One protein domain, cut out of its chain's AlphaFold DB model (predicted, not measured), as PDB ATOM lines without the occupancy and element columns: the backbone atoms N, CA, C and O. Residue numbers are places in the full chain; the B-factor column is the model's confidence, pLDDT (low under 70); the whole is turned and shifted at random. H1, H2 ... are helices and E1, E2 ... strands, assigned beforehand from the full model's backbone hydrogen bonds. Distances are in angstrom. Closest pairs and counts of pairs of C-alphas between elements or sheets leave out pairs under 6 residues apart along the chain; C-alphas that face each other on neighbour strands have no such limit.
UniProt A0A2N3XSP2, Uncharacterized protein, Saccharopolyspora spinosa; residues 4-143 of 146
ATOM      1  N   THR A   4      87.676 115.132 148.280       80.75
ATOM      2  CA  THR A   4      87.210 114.501 147.038       80.75
ATOM      3  C   THR A   4      87.651 115.277 145.801       80.75
ATOM      4  O   THR A   4      88.094 114.669 144.832       80.75
ATOM      5  N   ASP A   5      87.571 116.609 145.827       80.19
ATOM      6  CA  ASP A   5      88.060 117.435 144.719       80.19
ATOM      7  C   ASP A   5      89.583 117.286 144.547       80.19
ATOM      8  O   ASP A   5      90.070 117.214 143.422       80.19
ATOM      9  N   ARG A   6      90.335 117.179 145.652       84.25
ATOM     10  CA  ARG A   6      91.790 116.981 145.618       84.25
ATOM     11  C   ARG A   6      92.173 115.633 145.006       84.25
ATOM     12  O   ARG A   6      93.061 115.586 144.159       84.25
ATOM     13  N   ASP A   7      91.495 114.555 145.396       86.31
ATOM     14  CA  ASP A   7      91.732 113.220 144.829       86.31
ATOM     15  C   ASP A   7      91.497 113.216 143.311       86.31
ATOM     16  O   ASP A   7      92.310 112.699 142.540       86.31
ATOM     17  N   LEU A   8      90.421 113.873 142.879       85.44
ATOM     18  CA  LEU A   8      90.049 114.039 141.478       85.44
ATOM     19  C   LEU A   8      91.080 114.848 140.676       85.44
ATOM     20  O   LEU A   8      91.468 114.444 139.576       85.44
ATOM     21  N   VAL A   9      91.565 115.962 141.228       89.25
ATOM     22  CA  VAL A   9      92.664 116.745 140.642       89.25
ATOM     23  C   VAL A   9      93.932 115.898 140.534       89.25
ATOM     24  O   VAL A   9      94.589 115.907 139.493       89.25
ATOM     25  N   GLY A  10      94.251 115.104 141.557       91.62
ATOM     26  CA  GLY A  10      95.394 114.193 141.549       91.62
ATOM     27  C   GLY A  10      95.277 113.068 140.514       91.62
ATOM     28  O   GLY A  10      96.277 112.658 139.917       91.62
ATOM     29  N   GLU A  11      94.077 112.548 140.260       92.44
ATOM     30  CA  GLU A  11      93.823 111.576 139.189       92.44
ATOM     31  C   GLU A  11      94.005 112.187 137.803       92.44
ATOM     32  O   GLU A  11      94.749 111.631 136.986       92.44
ATOM     33  N   LEU A  12      93.407 113.355 137.561       93.56
ATOM     34  CA  LEU A  12      93.583 114.076 136.304       93.56
ATOM     35  C   LEU A  12      95.052 114.449 136.078       93.56
ATOM     36  O   LEU A  12      95.578 114.225 134.988       93.56
ATOM     37  N   HIS A  13      95.739 114.937 137.114       94.25
ATOM     38  CA  HIS A  13      97.162 115.256 137.065       94.25
ATOM     39  C   HIS A  13      97.987 114.032 136.654       94.25
ATOM     40  O   HIS A  13      98.774 114.098 135.709       94.25
ATOM     41  N   ARG A  14      97.798 112.888 137.324       95.56
ATOM     42  CA  ARG A  14      98.521 111.650 136.992       95.56
ATOM     43  C   ARG A  14      98.238 111.183 135.568       95.56
ATOM     44  O   ARG A  14      99.146 110.670 134.915       95.56
ATOM     45  N   TYR A  15      97.009 111.351 135.089       96.06
ATOM     46  CA  TYR A  15      96.642 111.025 133.718       96.06
ATOM     47  C   TYR A  15      97.339 111.953 132.708       96.06
ATOM     48  O   TYR A  15      98.091 111.475 131.857       96.06
ATOM     49  N   LEU A  16      97.177 113.271 132.829       96.50
ATOM     50  CA  LEU A  16      97.719 114.240 131.869       96.50
ATOM     51  C   LEU A  16      99.250 114.323 131.918       96.50
ATOM     52  O   LEU A  16      99.917 114.179 130.894       96.50
ATOM     53  N   VAL A  17      99.828 114.504 133.104       96.12
ATOM     54  CA  VAL A  17     101.280 114.662 133.268       96.12
ATOM     55  C   VAL A  17     101.983 113.315 133.132       96.12
ATOM     56  O   VAL A  17     102.908 113.166 132.336       96.12
ATOM     57  N   GLY A  18     101.519 112.307 133.873       94.94
ATOM     58  CA  GLY A  18     102.189 111.008 133.952       94.94
ATOM     59  C   GLY A  18     102.051 110.149 132.695       94.94
ATOM     60  O   GLY A  18     102.995 109.439 132.348       94.94
ATOM     61  N   GLN A  19     100.903 110.191 132.010       95.81
ATOM     62  CA  GLN A  19     100.646 109.322 130.850       95.81
ATOM     63  C   GLN A  19     100.750 110.060 129.517       95.81
ATOM     64  O   GLN A  19     101.152 109.449 128.526       95.81
ATOM     65  N   ARG A  20     100.404 111.351 129.479       96.19
ATOM     66  CA  ARG A  20     100.339 112.126 128.228       96.19
ATOM     67  C   ARG A  20     101.450 113.166 128.076       96.19
ATOM     68  O   ARG A  20     101.636 113.692 126.985       96.19
ATOM     69  N   GLY A  21     102.230 113.429 129.127       95.94
ATOM     70  CA  GLY A  21     103.364 114.357 129.080       95.94
ATOM     71  C   GLY A  21     102.968 115.835 129.049       95.94
ATOM     72  O   GLY A  21     103.737 116.660 128.551       95.94
ATOM     73  N   TRP A  22     101.778 116.161 129.552       96.12
ATOM     74  CA  TRP A  22     101.345 117.536 129.786       96.12
ATOM     75  C   TRP A  22     102.098 118.139 130.977       96.12
ATOM     76  O   TRP A  22     102.755 117.423 131.738       96.12
ATOM     77  N   ILE A  23     101.996 119.451 131.160       93.62
ATOM     78  CA  ILE A  23     102.597 120.163 132.294       93.62
ATOM     79  C   ILE A  23     101.536 120.957 133.047       93.62
ATOM     80  O   ILE A  23     100.525 121.343 132.474       93.62
ATOM     81  N   VAL A  24     101.763 121.215 134.333       92.19
ATOM     82  CA  VAL A  24     100.976 122.222 135.057       92.19
ATOM     83  C   VAL A  24     101.310 123.588 134.461       92.19
ATOM     84  O   VAL A  24     102.491 123.896 134.275       92.19
ATOM     85  N   SER A  25     100.287 124.382 134.139       88.50
ATOM     86  CA  SER A  25     100.481 125.678 133.492       88.50
ATOM     87  C   SER A  25     101.329 126.596 134.378       88.50
ATOM     88  O   SER A  25     100.991 126.782 135.553       88.50
ATOM     89  N   PRO A  26     102.415 127.190 133.851       77.56
ATOM     90  CA  PRO A  26     103.256 128.118 134.602       77.56
ATOM     91  C   PRO A  26     102.678 129.540 134.648       77.56
ATOM     92  O   PRO A  26     103.255 130.409 135.297       77.56
ATOM     93  N   LEU A  27     101.597 129.803 133.902       67.12
ATOM     94  CA  LEU A  27     101.039 131.142 133.687       67.12
ATOM     95  C   LEU A  27     100.017 131.560 134.748       67.12
ATOM     96  O   LEU A  27      99.613 132.723 134.783       67.12
ATOM     97  N   LEU A  28      99.619 130.637 135.620       65.44
ATOM     98  CA  LEU A  28      98.686 130.886 136.710       65.44
ATOM     99  C   LEU A  28      99.352 130.614 138.053       65.44
ATOM    100  O   LEU A  28     100.297 129.829 138.132       65.44
ATOM    101  N   ASP A  29      98.808 131.223 139.109       67.06
ATOM    102  CA  ASP A  29      99.109 130.888 140.508       67.06
ATOM    103  C   ASP A  29      98.532 129.495 140.849       67.06
ATOM    104  O   ASP A  29      97.725 129.319 141.762       67.06
ATOM    105  N   ASN A  30      98.920 128.481 140.069       71.25
ATOM    106  CA  ASN A  30      98.772 127.083 140.420       71.25
ATOM    107  C   ASN A  30      99.675 126.852 141.632       71.25
ATOM    108  O   ASN A  30     100.865 126.578 141.482       71.25
ATOM    109  N   GLU A  31      99.136 127.008 142.840       79.50
ATOM    110  CA  GLU A  31      99.806 126.499 144.032       79.50
ATOM    111  C   GLU A  31     100.010 124.993 143.830       79.50
ATOM    112  O   GLU A  31      99.074 124.281 143.472       79.50
ATOM    113  N   ILE A  32     101.250 124.527 143.967       83.69
ATOM    114  CA  ILE A  32     101.623 123.123 143.781       83.69
ATOM    115  C   ILE A  32     102.013 122.561 145.146       83.69
ATOM    116  O   ILE A  32     102.748 123.215 145.891       83.69
ATOM    117  N   ASP A  33     101.525 121.367 145.471       85.56
ATOM    118  CA  ASP A  33     101.899 120.650 146.686       85.56
ATOM    119  C   ASP A  33     103.296 119.999 146.595       85.56
ATOM    120  O   ASP A  33     104.004 120.092 145.587       85.56
ATOM    121  N   ASP A  34     103.714 119.333 147.674       85.19
ATOM    122  CA  ASP A  34     105.024 118.670 147.758       85.19
ATOM    123  C   ASP A  34     105.196 117.523 146.734       85.19
ATOM    124  O   ASP A  34     106.330 117.124 146.445       85.19
ATOM    125  N   ASP A  35     104.099 117.009 146.168       83.94
ATOM    126  CA  ASP A  35     104.073 115.918 145.190       83.94
ATOM    127  C   ASP A  35     103.986 116.421 143.736       83.94
ATOM    128  O   ASP A  35     103.986 115.623 142.793       83.94
ATOM    129  N   GLY A  36     103.970 117.740 143.524       83.31
ATOM    130  CA  GLY A  36     103.890 118.330 142.191       83.31
ATOM    131  C   GLY A  36     102.461 118.467 141.658       83.31
ATOM    132  O   GLY A  36     102.287 118.815 140.487       83.31
ATOM    133  N   VAL A  37     101.443 118.212 142.484       88.19
ATOM    134  CA  VAL A  37     100.028 118.280 142.111       88.19
ATOM    135  C   VAL A  37      99.478 119.678 142.417       88.19
ATOM    136  O   VAL A  37      99.787 120.246 143.463       88.19
ATOM    137  N   PRO A  38      98.660 120.267 141.529       88.75
ATOM    138  CA  PRO A  38      97.982 121.519 141.837       88.75
ATOM    139  C   PRO A  38      97.054 121.409 143.064       88.75
ATOM    140  O   PRO A  38      96.195 120.532 143.109       88.75
ATOM    141  N   ASP A  39      97.173 122.338 144.012       84.62
ATOM    142  CA  ASP A  39      96.304 122.509 145.194       84.62
ATOM    143  C   ASP A  39      95.490 123.815 145.101       84.62
ATOM    144  O   ASP A  39      95.252 124.514 146.083       84.62
ATOM    145  N   THR A  40      95.063 124.169 143.887       81.56
ATOM    146  CA  THR A  40      94.184 125.317 143.618       81.56
ATOM    147  C   THR A  40      92.785 124.855 143.208       81.56
ATOM    148  O   THR A  40      92.576 123.696 142.855       81.56
ATOM    149  N   ALA A  41      91.803 125.756 143.267       72.94
ATOM    150  CA  ALA A  41      90.436 125.464 142.844       72.94
ATOM    151  C   ALA A  41      90.311 125.317 141.318       72.94
ATOM    152  O   ALA A  41      89.484 124.558 140.842       72.94
ATOM    153  N   GLU A  42      91.127 126.000 140.522       80.56
ATOM    154  CA  GLU A  42      91.005 125.945 139.058       80.56
ATOM    155  C   GLU A  42      92.352 125.620 138.418       80.56
ATOM    156  O   GLU A  42      92.953 126.466 137.752       80.56
ATOM    157  N   PRO A  43      92.877 124.407 138.656       88.50
ATOM    158  CA  PRO A  43      94.168 124.031 138.125       88.50
ATOM    159  C   PRO A  43      94.109 123.921 136.609       88.50
ATOM    160  O   PRO A  43      93.178 123.332 136.055       88.50
ATOM    161  N   ILE A  44      95.127 124.472 135.950       91.50
ATOM    162  CA  ILE A  44      95.275 124.385 134.494       91.50
ATOM    163  C   ILE A  44      96.491 123.542 134.140       91.50
ATOM    164  O   ILE A  44      97.575 123.727 134.701       91.50
ATOM    165  N   TRP A  45      96.303 122.639 133.182       94.38
ATOM    166  CA  TRP A  45      97.369 121.886 132.537       94.38
ATOM    167  C   TRP A  45      97.473 122.271 131.074       94.38
ATOM    168  O   TRP A  45      96.466 122.341 130.373       94.38
ATOM    169  N   ASP A  46      98.707 122.398 130.614       94.06
ATOM    170  CA  ASP A  46      99.051 122.799 129.263       94.06
ATOM    171  C   ASP A  46      99.668 121.625 128.512       94.06
ATOM    172  O   ASP A  46     100.483 120.866 129.052       94.06
ATOM    173  N   TYR A  47      99.324 121.502 127.235       95.12
ATOM    174  CA  TYR A  47      99.986 120.586 126.323       95.12
ATOM    175  C   TYR A  47     101.215 121.263 125.683       95.12
ATOM    176  O   TYR A  47     101.072 122.123 124.805       95.12
ATOM    177  N   PRO A  48     102.451 120.887 126.068       92.50
ATOM    178  CA  PRO A  48     103.638 121.687 125.763       92.50
ATOM    179  C   PRO A  48     104.080 121.626 124.294       92.50
ATOM    180  O   PRO A  48     104.914 122.422 123.865       92.50
ATOM    181  N   GLN A  49     103.563 120.680 123.504       93.88
ATOM    182  CA  GLN A  49     103.901 120.534 122.086       93.88
ATOM    183  C   GLN A  49     102.908 121.235 121.151       93.88
ATOM    184  O   GLN A  49     103.018 121.068 119.930       93.88
ATOM    185  N   SER A  50     101.966 122.025 121.682       90.50
ATOM    186  CA  SER A  50     101.189 122.960 120.867       90.50
ATOM    187  C   SER A  50     102.109 123.792 119.978       90.50
ATOM    188  O   SER A  50     103.217 124.163 120.369       90.50
ATOM    189  N   TYR A  51     101.665 124.047 118.749       88.69
ATOM    190  CA  TYR A  51     102.386 124.875 117.785       88.69
ATOM    191  C   TYR A  51     103.794 124.379 117.460       88.69
ATOM    192  O   TYR A  51     104.731 125.165 117.329       88.69
ATOM    193  N   ARG A  52     103.976 123.056 117.361       83.00
ATOM    194  CA  ARG A  52     105.293 122.416 117.174       83.00
ATOM    195  C   ARG A  52     106.303 122.799 118.265       83.00
ATOM    196  O   ARG A  52     107.504 122.806 117.993       83.00
ATOM    197  N   ALA A  53     105.824 123.114 119.471       79.94
ATOM    198  CA  ALA A  53     106.621 123.636 120.582       79.94
ATOM    199  C   ALA A  53     107.384 124.937 120.251       79.94
ATOM    200  O   ALA A  53     108.428 125.220 120.841       79.94
ATOM    201  N   VAL A  54     106.900 125.725 119.283       76.81
ATOM    202  CA  VAL A  54     107.422 127.073 119.044       76.81
ATOM    203  C   VAL A  54     106.972 127.956 120.199       76.81
ATOM    204  O   VAL A  54     105.778 128.055 120.470       76.81
ATOM    205  N   GLU A  55     107.928 128.609 120.862       70.19
ATOM    206  CA  GLU A  55     107.624 129.601 121.889       70.19
ATOM    207  C   GLU A  55     106.810 130.734 121.254       70.19
ATOM    208  O   GLU A  55     107.305 131.491 120.413       70.19
ATOM    209  N   ILE A  56     105.539 130.816 121.636       68.81
ATOM    210  CA  ILE A  56     104.675 131.934 121.294       68.81
ATOM    211  C   ILE A  56     104.551 132.824 122.523       68.81
ATOM    212  O   ILE A  56     104.291 132.361 123.630       68.81
ATOM    213  N   HIS A  57     104.745 134.124 122.338       64.19
ATOM    214  CA  HIS A  57     104.358 135.060 123.378       64.19
ATOM    215  C   HIS A  57     102.836 135.128 123.392       64.19
ATOM    216  O   HIS A  57     102.225 135.662 122.463       64.19
ATOM    217  N   GLU A  58     102.227 134.608 124.451       58.78
ATOM    218  CA  GLU A  58     100.834 134.894 124.757       58.78
ATOM    219  C   GLU A  58     100.720 136.377 125.118       58.78
ATOM    220  O   GLU A  58     100.985 136.816 126.238       58.78
ATOM    221  N   ILE A  59     100.379 137.202 124.130       58.91
ATOM    222  CA  ILE A  59     100.050 138.608 124.359       58.91
ATOM    223  C   ILE A  59      98.602 138.650 124.851       58.91
ATOM    224  O   ILE A  59      97.706 138.991 124.080       58.91
ATOM    225  N   ALA A  60      98.373 138.280 126.115       60.19
ATOM    226  CA  ALA A  60      97.056 138.281 126.768       60.19
ATOM    227  C   ALA A  60      95.914 137.825 125.815       60.19
ATOM    228  O   ALA A  60      96.086 136.887 125.042       60.19
ATOM    229  N   GLU A  61      94.767 138.519 125.796       58.66
ATOM    230  CA  GLU A  61      93.578 138.193 124.977       58.66
ATOM    231  C   GLU A  61      93.778 138.230 123.437       58.66
ATOM    232  O   GLU A  61      92.817 138.067 122.673       58.66
ATOM    233  N   ALA A  62      94.990 138.511 122.948       67.00
ATOM    234  CA  ALA A  62      95.277 138.698 121.526       67.00
ATOM    235  C   ALA A  62      96.103 137.563 120.892       67.00
ATOM    236  O   ALA A  62      96.228 137.546 119.665       67.00
ATOM    237  N   GLY A  63      96.661 136.648 121.690       76.75
ATOM    238  CA  GLY A  63      97.446 135.509 121.206       76.75
ATOM    239  C   GLY A  63      96.599 134.266 120.898       76.75
ATOM    240  O   GLY A  63      95.495 134.134 121.429       76.75
ATOM    241  N   PRO A  64      97.102 133.345 120.058       86.62
ATOM    242  CA  PRO A  64      96.566 131.992 119.982       86.62
ATOM    243  C   PRO A  64      96.697 131.280 121.337       86.62
ATOM    244  O   PRO A  64      97.707 131.441 122.017       86.62
ATOM    245  N   GLN A  65      95.687 130.498 121.708       89.25
ATOM    246  CA  GLN A  65      95.627 129.727 122.945       89.25
ATOM    247  C   GLN A  65      96.129 128.308 122.706       89.25
ATOM    248  O   GLN A  65      95.681 127.640 121.773       89.25
ATOM    249  N   ILE A  66      97.036 127.837 123.557       92.00
ATOM    250  CA  ILE A  66      97.514 126.451 123.552       92.00
ATOM    251  C   ILE A  66      96.390 125.451 123.875       92.00
ATOM    252  O   ILE A  66      95.277 125.823 124.229       92.00
ATOM    253  N   LEU A  67      96.672 124.156 123.702       95.00
ATOM    254  CA  LEU A  67      95.740 123.113 124.122       95.00
ATOM    255  C   LEU A  67      95.875 122.997 125.639       95.00
ATOM    256  O   LEU A  67      96.977 122.743 126.129       95.00
ATOM    257  N   ASP A  68      94.769 123.191 126.347       94.12
ATOM    258  CA  ASP A  68      94.736 123.185 127.804       94.12
ATOM    259  C   ASP A  68      93.598 122.321 128.361       94.12
ATOM    260  O   ASP A  68      92.673 121.891 127.656       94.12
ATOM    261  N   ALA A  69      93.715 122.033 129.651       93.44
ATOM    262  CA  ALA A  69      92.726 121.347 130.452       93.44
ATOM    263  C   ALA A  69      92.539 122.102 131.762       93.44
ATOM    264  O   ALA A  69      93.515 122.523 132.377       93.44
ATOM    265  N   VAL A  70      91.299 122.219 132.222       89.62
ATOM    266  CA  VAL A  70      90.966 122.802 133.523       89.62
ATOM    267  C   VAL A  70      89.770 122.085 134.125       89.62
ATOM    268  O   VAL A  70      88.842 121.670 133.422       89.62
ATOM    269  N   THR A  71      89.778 121.952 135.441       84.88
ATOM    270  CA  THR A  71      88.604 121.547 136.213       84.88
ATOM    271  C   THR A  71      87.901 122.795 136.725       84.88
ATOM    272  O   THR A  71      88.525 123.633 137.371       84.88
ATOM    273  N   ASP A  72      86.607 122.921 136.449       72.00
ATOM    274  CA  ASP A  72      85.773 124.004 136.979       72.00
ATOM    275  C   ASP A  72      85.360 123.641 138.417       72.00
ATOM    276  O   ASP A  72      84.319 123.014 138.631       72.00
ATOM    277  N   ILE A  73      86.239 123.909 139.397       63.19
ATOM    278  CA  ILE A  73      85.978 123.630 140.824       63.19
ATOM    279  C   ILE A  73      85.450 124.864 141.566       63.19
ATOM    280  O   ILE A  73      85.257 124.778 142.781       63.19
ATOM    281  N   ASP A  74      85.125 125.969 140.890       58.34
ATOM    282  CA  ASP A  74      84.471 127.105 141.547       58.34
ATOM    283  C   ASP A  74      83.091 126.716 142.134       58.34
ATOM    284  O   ASP A  74      82.416 125.776 141.705       58.34
ATOM    285  N   GLU A  75      82.697 127.413 143.200       50.34
ATOM    286  CA  GLU A  75      81.459 127.231 143.968       50.34
ATOM    287  C   GLU A  75      80.235 127.881 143.292       50.34
ATOM    288  O   GLU A  75      79.111 127.747 143.774       50.34
ATOM    289  N   SER A  76      80.412 128.612 142.185       51.03
ATOM    290  CA  SER A  76      79.339 129.406 141.565       51.03
ATOM    291  C   SER A  76      78.564 128.686 140.449       51.03
ATOM    292  O   SER A  76      77.464 129.112 140.073       51.03
ATOM    293  N   THR A  77      79.074 127.561 139.953       49.28
ATOM    294  CA  THR A  77      78.497 126.770 138.859       49.28
ATOM    295  C   THR A  77      77.723 125.565 139.395       49.28
ATOM    296  O   THR A  77      78.153 124.423 139.334       49.28
ATOM    297  N   TRP A  78      76.501 125.838 139.861       51.31
ATOM    298  CA  TRP A  78      75.430 124.858 140.102       51.31
ATOM    299  C   TRP A  78      75.808 123.681 141.027       51.31
ATOM    300  O   TRP A  78      76.082 122.582 140.553       51.31
ATOM    301  N   ASP A  79      75.653 123.880 142.342       54.19
ATOM    302  CA  ASP A  79      75.844 122.910 143.452       54.19
ATOM    303  C   ASP A  79      75.322 121.464 143.251       54.19
ATOM    304  O   ASP A  79      75.598 120.579 144.058       54.19
ATOM    305  N   TRP A  80      74.507 121.202 142.228       55.47
ATOM    306  CA  TRP A  80      73.841 119.923 141.991       55.47
ATOM    307  C   TRP A  80      74.451 119.078 140.862       55.47
ATOM    308  O   TRP A  80      73.998 117.948 140.665       55.47
ATOM    309  N   ALA A  81      75.438 119.585 140.116       55.59
ATOM    310  CA  ALA A  81      76.059 118.859 139.008       55.59
ATOM    311  C   ALA A  81      77.522 118.485 139.319       55.59
ATOM    312  O   ALA A  81      78.257 119.301 139.870       55.59
ATOM    313  N   PRO A  82      77.976 117.266 138.964       58.56
ATOM    314  CA  PRO A  82      79.392 116.931 139.039       58.56
ATOM    315  C   PRO A  82      80.197 117.855 138.115       58.56
ATOM    316  O   PRO A  82      79.880 117.990 136.930       58.56
ATOM    317  N   LYS A  83      81.227 118.483 138.682       75.75
ATOM    318  CA  LYS A  83      82.119 119.447 138.029       75.75
ATOM    319  C   LYS A  83      82.879 118.772 136.881       75.75
ATOM    320  O   LYS A  83      83.535 117.767 137.134       75.75
ATOM    321  N   PRO A  84      82.759 119.219 135.620       86.94
ATOM    322  CA  PRO A  84      83.382 118.532 134.495       86.94
ATOM    323  C   PRO A  84      84.868 118.886 134.342       86.94
ATOM    324  O   PRO A  84      85.315 119.976 134.701       86.94
ATOM    325  N   ILE A  85      85.609 117.986 133.697       90.75
ATOM    326  CA  ILE A  85      86.906 118.281 133.086       90.75
ATOM    327  C   ILE A  85      86.617 119.020 131.781       90.75
ATOM    328  O   ILE A  85      85.907 118.494 130.917       90.75
ATOM    329  N   LYS A  86      87.154 120.227 131.619       93.38
ATOM    330  CA  LYS A  86      87.063 121.001 130.381       93.38
ATOM    331  C   LYS A  86      88.404 120.957 129.663       93.38
ATOM    332  O   LYS A  86      89.425 121.278 130.256       93.38
ATOM    333  N   PHE A  87      88.373 120.641 128.376       95.06
ATOM    334  CA  PHE A  87      89.501 120.804 127.468       95.06
ATOM    335  C   PHE A  87      89.189 121.897 126.453       95.06
ATOM    336  O   PHE A  87      88.102 121.892 125.863       95.06
ATOM    337  N   ASN A  88      90.141 122.796 126.218       94.44
ATOM    338  CA  ASN A  88      90.094 123.746 125.112       94.44
ATOM    339  C   ASN A  88      91.112 123.314 124.051       94.44
ATOM    340  O   ASN A  88      92.289 123.151 124.359       94.44
ATOM    341  N   THR A  89      90.690 123.130 122.797       95.56
ATOM    342  CA  THR A  89      91.651 122.868 121.712       95.56
ATOM    343  C   THR A  89      92.554 124.073 121.468       95.56
ATOM    344  O   THR A  89      92.130 125.214 121.646       95.56
ATOM    345  N   ALA A  90      93.771 123.830 120.976       94.38
ATOM    346  CA  ALA A  90      94.649 124.916 120.563       94.38
ATOM    347  C   ALA A  90      94.021 125.713 119.402       94.38
ATOM    348  O   ALA A  90      93.510 125.114 118.455       94.38
ATOM    349  N   GLY A  91      94.073 127.048 119.438       93.06
ATOM    350  CA  GLY A  91      93.434 127.877 118.411       93.06
ATOM    351  C   GLY A  91      93.281 129.349 118.787       93.06
ATOM    352  O   GLY A  91      94.061 129.897 119.552       93.06
ATOM    353  N   ASN A  92      92.274 130.008 118.224       89.88
ATOM    354  CA  ASN A  92      91.885 131.382 118.512       89.88
ATOM    355  C   ASN A  92      90.440 131.428 118.992       89.88
ATOM    356  O   ASN A  92      89.563 130.798 118.405       89.88
ATOM    357  N   VAL A  93      90.160 132.292 119.963       84.75
ATOM    358  CA  VAL A  93      88.782 132.653 120.297       84.75
ATOM    359  C   VAL A  93      88.135 133.309 119.073       84.75
ATOM    360  O   VAL A  93      88.571 134.384 118.644       84.75
ATOM    361  N   ARG A  94      87.071 132.693 118.536       80.00
ATOM    362  CA  ARG A  94      86.389 133.123 117.299       80.00
ATOM    363  C   ARG A  94      87.301 133.024 116.071       80.00
ATOM    364  O   ARG A  94      87.316 133.930 115.231       80.00
ATOM    365  N   GLY A  95      88.078 131.948 115.991       85.44
ATOM    366  CA  GLY A  95      88.829 131.582 114.793       85.44
ATOM    367  C   GLY A  95      87.907 131.177 113.636       85.44
ATOM    368  O   GLY A  95      86.684 131.120 113.768       85.44
ATOM    369  N   CYS A  96      88.483 130.894 112.466       90.12
ATOM    370  CA  CYS A  96      87.741 130.184 111.422       90.12
ATOM    371  C   CYS A  96      87.519 128.719 111.837       90.12
ATOM    372  O   CYS A  96      88.134 128.254 112.786       90.12
ATOM    373  N   GLU A  97      86.727 127.954 111.086       89.44
ATOM    374  CA  GLU A  97      86.428 126.539 111.388       89.44
ATOM    375  C   GLU A  97      87.668 125.664 111.674       89.44
ATOM    376  O   GLU A  97      87.585 124.711 112.436       89.44
ATOM    377  N   LYS A  98      88.827 125.997 111.091       88.88
ATOM    378  CA  LYS A  98      90.090 125.267 111.297       88.88
ATOM    379  C   LYS A  98      90.911 125.730 112.498       88.88
ATOM    380  O   LYS A  98      91.833 125.036 112.897       88.88
ATOM    381  N   HIS A  99      90.656 126.940 112.975       91.44
ATOM    382  CA  HIS A  99      91.494 127.657 113.931       91.44
ATOM    383  C   HIS A  99      90.709 128.096 115.165       91.44
ATOM    384  O   HIS A  99      91.241 128.849 115.974       91.44
ATOM    385  N   ASP A 100      89.438 127.719 115.274       91.00
ATOM    386  CA  ASP A 100      88.600 128.060 116.414       91.00
ATOM    387  C   ASP A 100      88.908 127.147 117.600       91.00
ATOM    388  O   ASP A 100      89.301 125.989 117.441       91.00
ATOM    389  N   ILE A 101      88.716 127.683 118.798       92.31
ATOM    390  CA  ILE A 101      88.818 126.901 120.026       92.31
ATOM    391  C   ILE A 101      87.517 126.134 120.212       92.31
ATOM    392  O   ILE A 101      86.438 126.717 120.331       92.31
ATOM    393  N   ILE A 102      87.628 124.816 120.295       91.88
ATOM    394  CA  ILE A 102      86.526 123.932 120.636       91.88
ATOM    395  C   ILE A 102      86.659 123.569 122.109       91.88
ATOM    396  O   ILE A 102      87.710 123.115 122.561       91.88
ATOM    397  N   GLN A 103      85.566 123.741 122.849       92.94
ATOM    398  CA  GLN A 103      85.474 123.308 124.238       92.94
ATOM    399  C   GLN A 103      84.830 121.928 124.299       92.94
ATOM    400  O   GLN A 103      83.723 121.723 123.789       92.94
ATOM    401  N   ARG A 104      85.505 120.980 124.948       93.88
ATOM    402  CA  ARG A 104      84.969 119.646 125.223       93.88
ATOM    403  C   ARG A 104      84.907 119.420 126.723       93.88
ATOM    404  O   ARG A 104      85.867 119.688 127.434       93.88
ATOM    405  N   PHE A 105      83.774 118.900 127.179       92.62
ATOM    406  CA  PHE A 105      83.538 118.585 128.582       92.62
ATOM    407  C   PHE A 105      83.445 117.076 128.759       92.62
ATOM    408  O   PHE A 105      82.716 116.414 128.017       92.62
ATOM    409  N   PHE A 106      84.141 116.556 129.762       91.69
ATOM    410  CA  PHE A 106      84.019 115.179 130.218       91.69
ATOM    411  C   PHE A 106      83.590 115.161 131.686       91.69
ATOM    412  O   PHE A 106      84.031 116.008 132.465       91.69
ATOM    413  N   PRO A 107      82.732 114.217 132.098       89.69
ATOM    414  CA  PRO A 107      82.492 114.001 133.519       89.69
ATOM    415  C   PRO A 107      83.783 113.513 134.190       89.69
ATOM    416  O   PRO A 107      84.576 112.823 133.555       89.69
ATOM    417  N   MET A 108      83.969 113.781 135.486       84.94
ATOM    418  CA  MET A 108      85.139 113.271 136.228       84.94
ATOM    419  C   MET A 108      85.246 111.742 136.187       84.94
ATOM    420  O   MET A 108      86.343 111.206 136.102       84.94
ATOM    421  N   SER A 109      84.106 111.041 136.142       87.81
ATOM    422  CA  SER A 109      84.056 109.580 135.981       87.81
ATOM    423  C   SER A 109      84.652 109.084 134.659       87.81
ATOM    424  O   SER A 109      84.831 107.886 134.478       87.81
ATOM    425  N   ALA A 110      84.955 109.971 133.707       91.31
ATOM    426  CA  ALA A 110      85.731 109.608 132.527       91.31
ATOM    427  C   ALA A 110      87.174 109.207 132.881       91.31
ATOM    428  O   ALA A 110      87.846 108.624 132.046       91.31
ATOM    429  N   LEU A 111      87.667 109.477 134.092       90.81
ATOM    430  CA  LEU A 111      88.967 108.972 134.545       90.81
ATOM    431  C   LEU A 111      88.929 107.472 134.896       90.81
ATOM    432  O   LEU A 111      89.959 106.809 134.786       90.81
ATOM    433  N   ASP A 112      87.752 106.923 135.228       92.56
ATOM    434  CA  ASP A 112      87.566 105.484 135.472       92.56
ATOM    435  C   ASP A 112      87.687 104.660 134.174       92.56
ATOM    436  O   ASP A 112      88.175 103.528 134.180       92.56
ATOM    437  N   ASP A 113      87.244 105.238 133.051       95.44
ATOM    438  CA  ASP A 113      87.384 104.710 131.691       95.44
ATOM    439  C   ASP A 113      87.684 105.866 130.717       95.44
ATOM    440  O   ASP A 113      86.764 106.455 130.133       95.44
ATOM    441  N   PRO A 114      88.970 106.206 130.513       95.12
ATOM    442  CA  PRO A 114      89.360 107.376 129.740       95.12
ATOM    443  C   PRO A 114      89.295 107.152 128.235       95.12
ATOM    444  O   PRO A 114      89.881 107.938 127.502       95.12
ATOM    445  N   THR A 115      88.618 106.120 127.727       97.00
ATOM    446  CA  THR A 115      88.645 105.771 126.297       97.00
ATOM    447  C   THR A 115      88.184 106.922 125.390       97.00
ATOM    448  O   THR A 115      88.905 107.295 124.465       97.00
ATOM    449  N   GLU A 116      87.017 107.524 125.652       96.69
ATOM    450  CA  GLU A 116      86.508 108.644 124.836       96.69
ATOM    451  C   GLU A 116      87.375 109.900 125.000       96.69
ATOM    452  O   GLU A 116      87.702 110.572 124.021       96.69
ATOM    453  N   MET A 117      87.794 110.182 126.236       96.31
ATOM    454  CA  MET A 117      88.678 111.303 126.547       96.31
ATOM    455  C   MET A 117      90.039 111.151 125.859       96.31
ATOM    456  O   MET A 117      90.560 112.114 125.309       96.31
ATOM    457  N   SER A 118      90.594 109.941 125.826       97.75
ATOM    458  CA  SER A 118      91.865 109.631 125.169       97.75
ATOM    459  C   SER A 118      91.758 109.811 123.664       97.75
ATOM    460  O   SER A 118      92.625 110.448 123.085       97.75
ATOM    461  N   ALA A 119      90.680 109.317 123.044       98.06
ATOM    462  CA  ALA A 119      90.453 109.486 121.610       98.06
ATOM    463  C   ALA A 119      90.355 110.971 121.223       98.06
ATOM    464  O   ALA A 119      90.986 111.401 120.261       98.06
ATOM    465  N   PHE A 120      89.624 111.766 122.010       97.56
ATOM    466  CA  PHE A 120      89.570 113.214 121.815       97.56
ATOM    467  C   PHE A 120      90.953 113.866 121.956       97.56
ATOM    468  O   PHE A 120      91.337 114.673 121.111       97.56
ATOM    469  N   LEU A 121      91.711 113.515 122.998       97.94
ATOM    470  CA  LEU A 121      93.038 114.085 123.226       97.94
ATOM    471  C   LEU A 121      94.041 113.671 122.148       97.94
ATOM    472  O   LEU A 121      94.847 114.496 121.741       97.94
ATOM    473  N   ASP A 122      93.969 112.448 121.625       98.25
ATOM    474  CA  ASP A 122      94.835 111.999 120.531       98.25
ATOM    475  C   ASP A 122      94.641 112.869 119.277       98.25
ATOM    476  O   ASP A 122      95.617 113.295 118.652       98.25
ATOM    477  N   GLU A 123      93.386 113.177 118.937       97.25
ATOM    478  CA  GLU A 123      93.040 114.073 117.830       97.25
ATOM    479  C   GLU A 123      93.463 115.520 118.120       97.25
ATOM    480  O   GLU A 123      94.121 116.154 117.288       97.25
ATOM    481  N   ALA A 124      93.138 116.036 119.308       96.94
ATOM    482  CA  ALA A 124      93.431 117.411 119.699       96.94
ATOM    483  C   ALA A 124      94.940 117.682 119.786       96.94
ATOM    484  O   ALA A 124      95.408 118.703 119.288       96.94
ATOM    485  N   GLU A 125      95.721 116.770 120.363       97.56
ATOM    486  CA  GLU A 125      97.178 116.882 120.464       97.56
ATOM    487  C   GLU A 125      97.852 116.773 119.095       97.56
ATOM    488  O   GLU A 125      98.836 117.468 118.829       97.56
ATOM    489  N   ALA A 126      97.346 115.905 118.210       96.50
ATOM    490  CA  ALA A 126      97.827 115.825 116.835       96.50
ATOM    491  C   ALA A 126      97.577 117.137 116.094       96.50
ATOM    492  O   ALA A 126      98.514 117.696 115.526       96.50
ATOM    493  N   HIS A 127      96.360 117.663 116.185       94.88
ATOM    494  CA  HIS A 127      96.011 118.939 115.584       94.88
ATOM    495  C   HIS A 127      96.849 120.092 116.157       94.88
ATOM    496  O   HIS A 127      97.461 120.845 115.401       94.88
ATOM    497  N   ALA A 128      96.975 120.178 117.483       95.25
ATOM    498  CA  ALA A 128      97.756 121.205 118.165       95.25
ATOM    499  C   ALA A 128      99.231 121.206 117.733       95.25
ATOM    500  O   ALA A 128      99.819 122.274 117.557       95.25
ATOM    501  N   ARG A 129      99.829 120.025 117.508       95.06
ATOM    502  CA  ARG A 129     101.195 119.897 116.973       95.06
ATOM    503  C   ARG A 129     101.319 120.389 115.532       95.06
ATOM    504  O   ARG A 129     102.410 120.776 115.130       95.06
ATOM    505  N   GLU A 130     100.262 120.336 114.733       93.75
ATOM    506  CA  GLU A 130     100.322 120.687 113.310       93.75
ATOM    507  C   GLU A 130     100.112 122.178 113.038       93.75
ATOM    508  O   GLU A 130     100.643 122.665 112.034       93.75
ATOM    509  N   LEU A 131      99.410 122.879 113.935       91.44
ATOM    510  CA  LEU A 131      99.080 124.300 113.819       91.44
ATOM    511  C   LEU A 131     100.316 125.191 113.627       91.44
ATOM    512  O   LEU A 131     101.321 125.062 114.332       91.44
ATOM    513  N   ASP A 132     100.198 126.145 112.701       89.81
ATOM    514  CA  ASP A 132     101.164 127.224 112.501       89.81
ATOM    515  C   ASP A 132     100.676 128.495 113.226       89.81
ATOM    516  O   ASP A 132      99.646 129.064 112.846       89.81
ATOM    517  N   PRO A 133     101.407 128.992 114.246       88.19
ATOM    518  CA  PRO A 133     101.095 130.254 114.917       88.19
ATOM    519  C   PRO A 133     100.868 131.422 113.969       88.19
ATOM    520  O   PRO A 133     100.045 132.296 114.242       88.19
ATOM    521  N   ARG A 134     101.591 131.458 112.848       86.88
ATOM    522  CA  ARG A 134     101.447 132.525 111.867       86.88
ATOM    523  C   ARG A 134     100.064 132.504 111.228       86.88
ATOM    524  O   ARG A 134      99.435 133.555 111.146       86.88
ATOM    525  N   GLU A 135      99.589 131.334 110.810       89.31
ATOM    526  CA  GLU A 135      98.257 131.181 110.216       89.31
ATOM    527  C   GLU A 135      97.158 131.551 111.220       89.31
ATOM    528  O   GLU A 135      96.147 132.146 110.846       89.31
ATOM    529  N   LEU A 136      97.379 131.278 112.509       88.38
ATOM    530  CA  LEU A 136      96.475 131.681 113.584       88.38
ATOM    531  C   LEU A 136      96.436 133.200 113.759       88.38
ATOM    532  O   LEU A 136      95.350 133.774 113.830       88.38
ATOM    533  N   ILE A 137      97.591 133.863 113.783       86.12
ATOM    534  CA  ILE A 137      97.668 135.327 113.855       86.12
ATOM    535  C   ILE A 137      96.989 135.949 112.628       86.12
ATOM    536  O   ILE A 137      96.160 136.850 112.767       86.12
ATOM    537  N   GLU A 138      97.282 135.452 111.425       87.56
ATOM    538  CA  GLU A 138      96.672 135.956 110.193       87.56
ATOM    539  C   GLU A 138      95.146 135.758 110.212       87.56
ATOM    540  O   GLU A 138      94.393 136.702 109.964       87.56
ATOM    541  N   CYS A 139      94.682 134.581 110.641       88.19
ATOM    542  CA  CYS A 139      93.264 134.278 110.798       88.19
ATOM    543  C   CYS A 139      92.552 135.240 111.759       88.19
ATOM    544  O   CYS A 139      91.428 135.669 111.493       88.19
ATOM    545  N   ARG A 140      93.195 135.571 112.883       84.31
ATOM    546  CA  ARG A 140      92.638 136.436 113.930       84.31
ATOM    547  C   ARG A 140      92.455 137.874 113.453       84.31
ATOM    548  O   ARG A 140      91.435 138.487 113.772       84.31
ATOM    549  N   PHE A 141      93.445 138.414 112.743       84.19
ATOM    550  CA  PHE A 141      93.492 139.837 112.395       84.19
ATOM    551  C   PHE A 141      92.945 140.160 111.001       84.19
ATOM    552  O   PHE A 141      92.457 141.274 110.806       84.19
ATOM    553  N   PHE A 142      92.996 139.223 110.049       85.62
ATOM    554  CA  PHE A 142      92.653 139.487 108.645       85.62
ATOM    555  C   PHE A 142      91.466 138.665 108.111       85.62
ATOM    556  O   PHE A 142      90.852 139.073 107.126       85.62
ATOM    557  N   GLY A 143      91.041 137.600 108.800       76.12
ATOM    558  CA  GLY A 143      89.942 136.727 108.358       76.12
ATOM    559  C   GLY A 143      90.446 135.383 107.815       76.12
ATOM    560  O   GLY A 143      91.612 135.065 108.017       76.12
TER     561      GLY A 143
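This is residues 4 to 143 of the 146 residues of an uncharacterized protein of Saccharopolyspora spinosa (UniProt A0A2N3XSP2). A small, twisted antiparallel sheet of four short strands has two long helices, H1 and H4, over one face, H1 over E2 and H4 over E3 and E4. Long loops run out from the sheet, and H5 sits beyond it at one end of the longest axis, with the first residues of H1 at the other end. The printed part has 140 residues, with five named helices and four named strands in the order H1 E1 H2 E2 E3 E4 H3 H4 H5; the sheet's order is E1 - E2 - E3 - E4. The class is mixed, helices and strands, with under half of the residues in named elements. The whole is compact, with a radius of gyration of the C-alphas of 15.2 A, and elongated in outline, spanning 46 by 30 by 29 A.

H1, residues 4 to 20, begins at C-alpha 4 (87.210, 114.501, 147.038) and is 23.1 A long. E1 is residues 44 to 46 and H2 residues 50 to 53. E2, residues 68 to 71, begins at C-alpha 68 (94.736, 123.185, 127.804). E3 is residues 85 to 88, E4 residues 103 to 106 and H3 residues 108 to 111. H4, residues 115 to 130, is 23.0 A long. H5, residues 133 to 142, is 14.0 A long and ends at C-alpha 142 (92.653, 139.487, 108.645).

H1 is on the sheet at a height of 9.9 A and runs along the strands, at 9 degrees to E2 on the local plane. E1 and E2 are antiparallel, with N 45 and O 69 2.9 A apart. Residues 23 to 24 pair with residues 45 to 46 of E1, antiparallel. E2, E3 and E4 form a meander, each strand the antiparallel neighbour of the one before; N 70 and O 86 are 2.9 A apart, and N 87 and O 104 2.8 A. H3 only grazes the sheet and touches H1, the closest C-alphas being those of Leu 12 and Leu 111, 7.1 A apart. H4 is on the same face as H1, at a height of 10.3 A, along the strands. H2 touches H4, with the C-alphas of Ser 50 and Ala 128 closest at 4.7 A. H5 is apart from H4. In H1, H4 and H5 every O i to N i+4 pair is within hydrogen-bond range; H2 and H3 are too short for such a pair.

The C-alphas of Thr 4 and Phe 142, the two farthest apart, are 46.1 A from each other. The printed part has no cut. The links H1 to E1, H2 to E2, E2 to E3 and E3 to E4 are long. The mean pLDDT of the printed part is 85.2; it is under 70 at residues 27 to 29, 56 to 62 and 73 to 82.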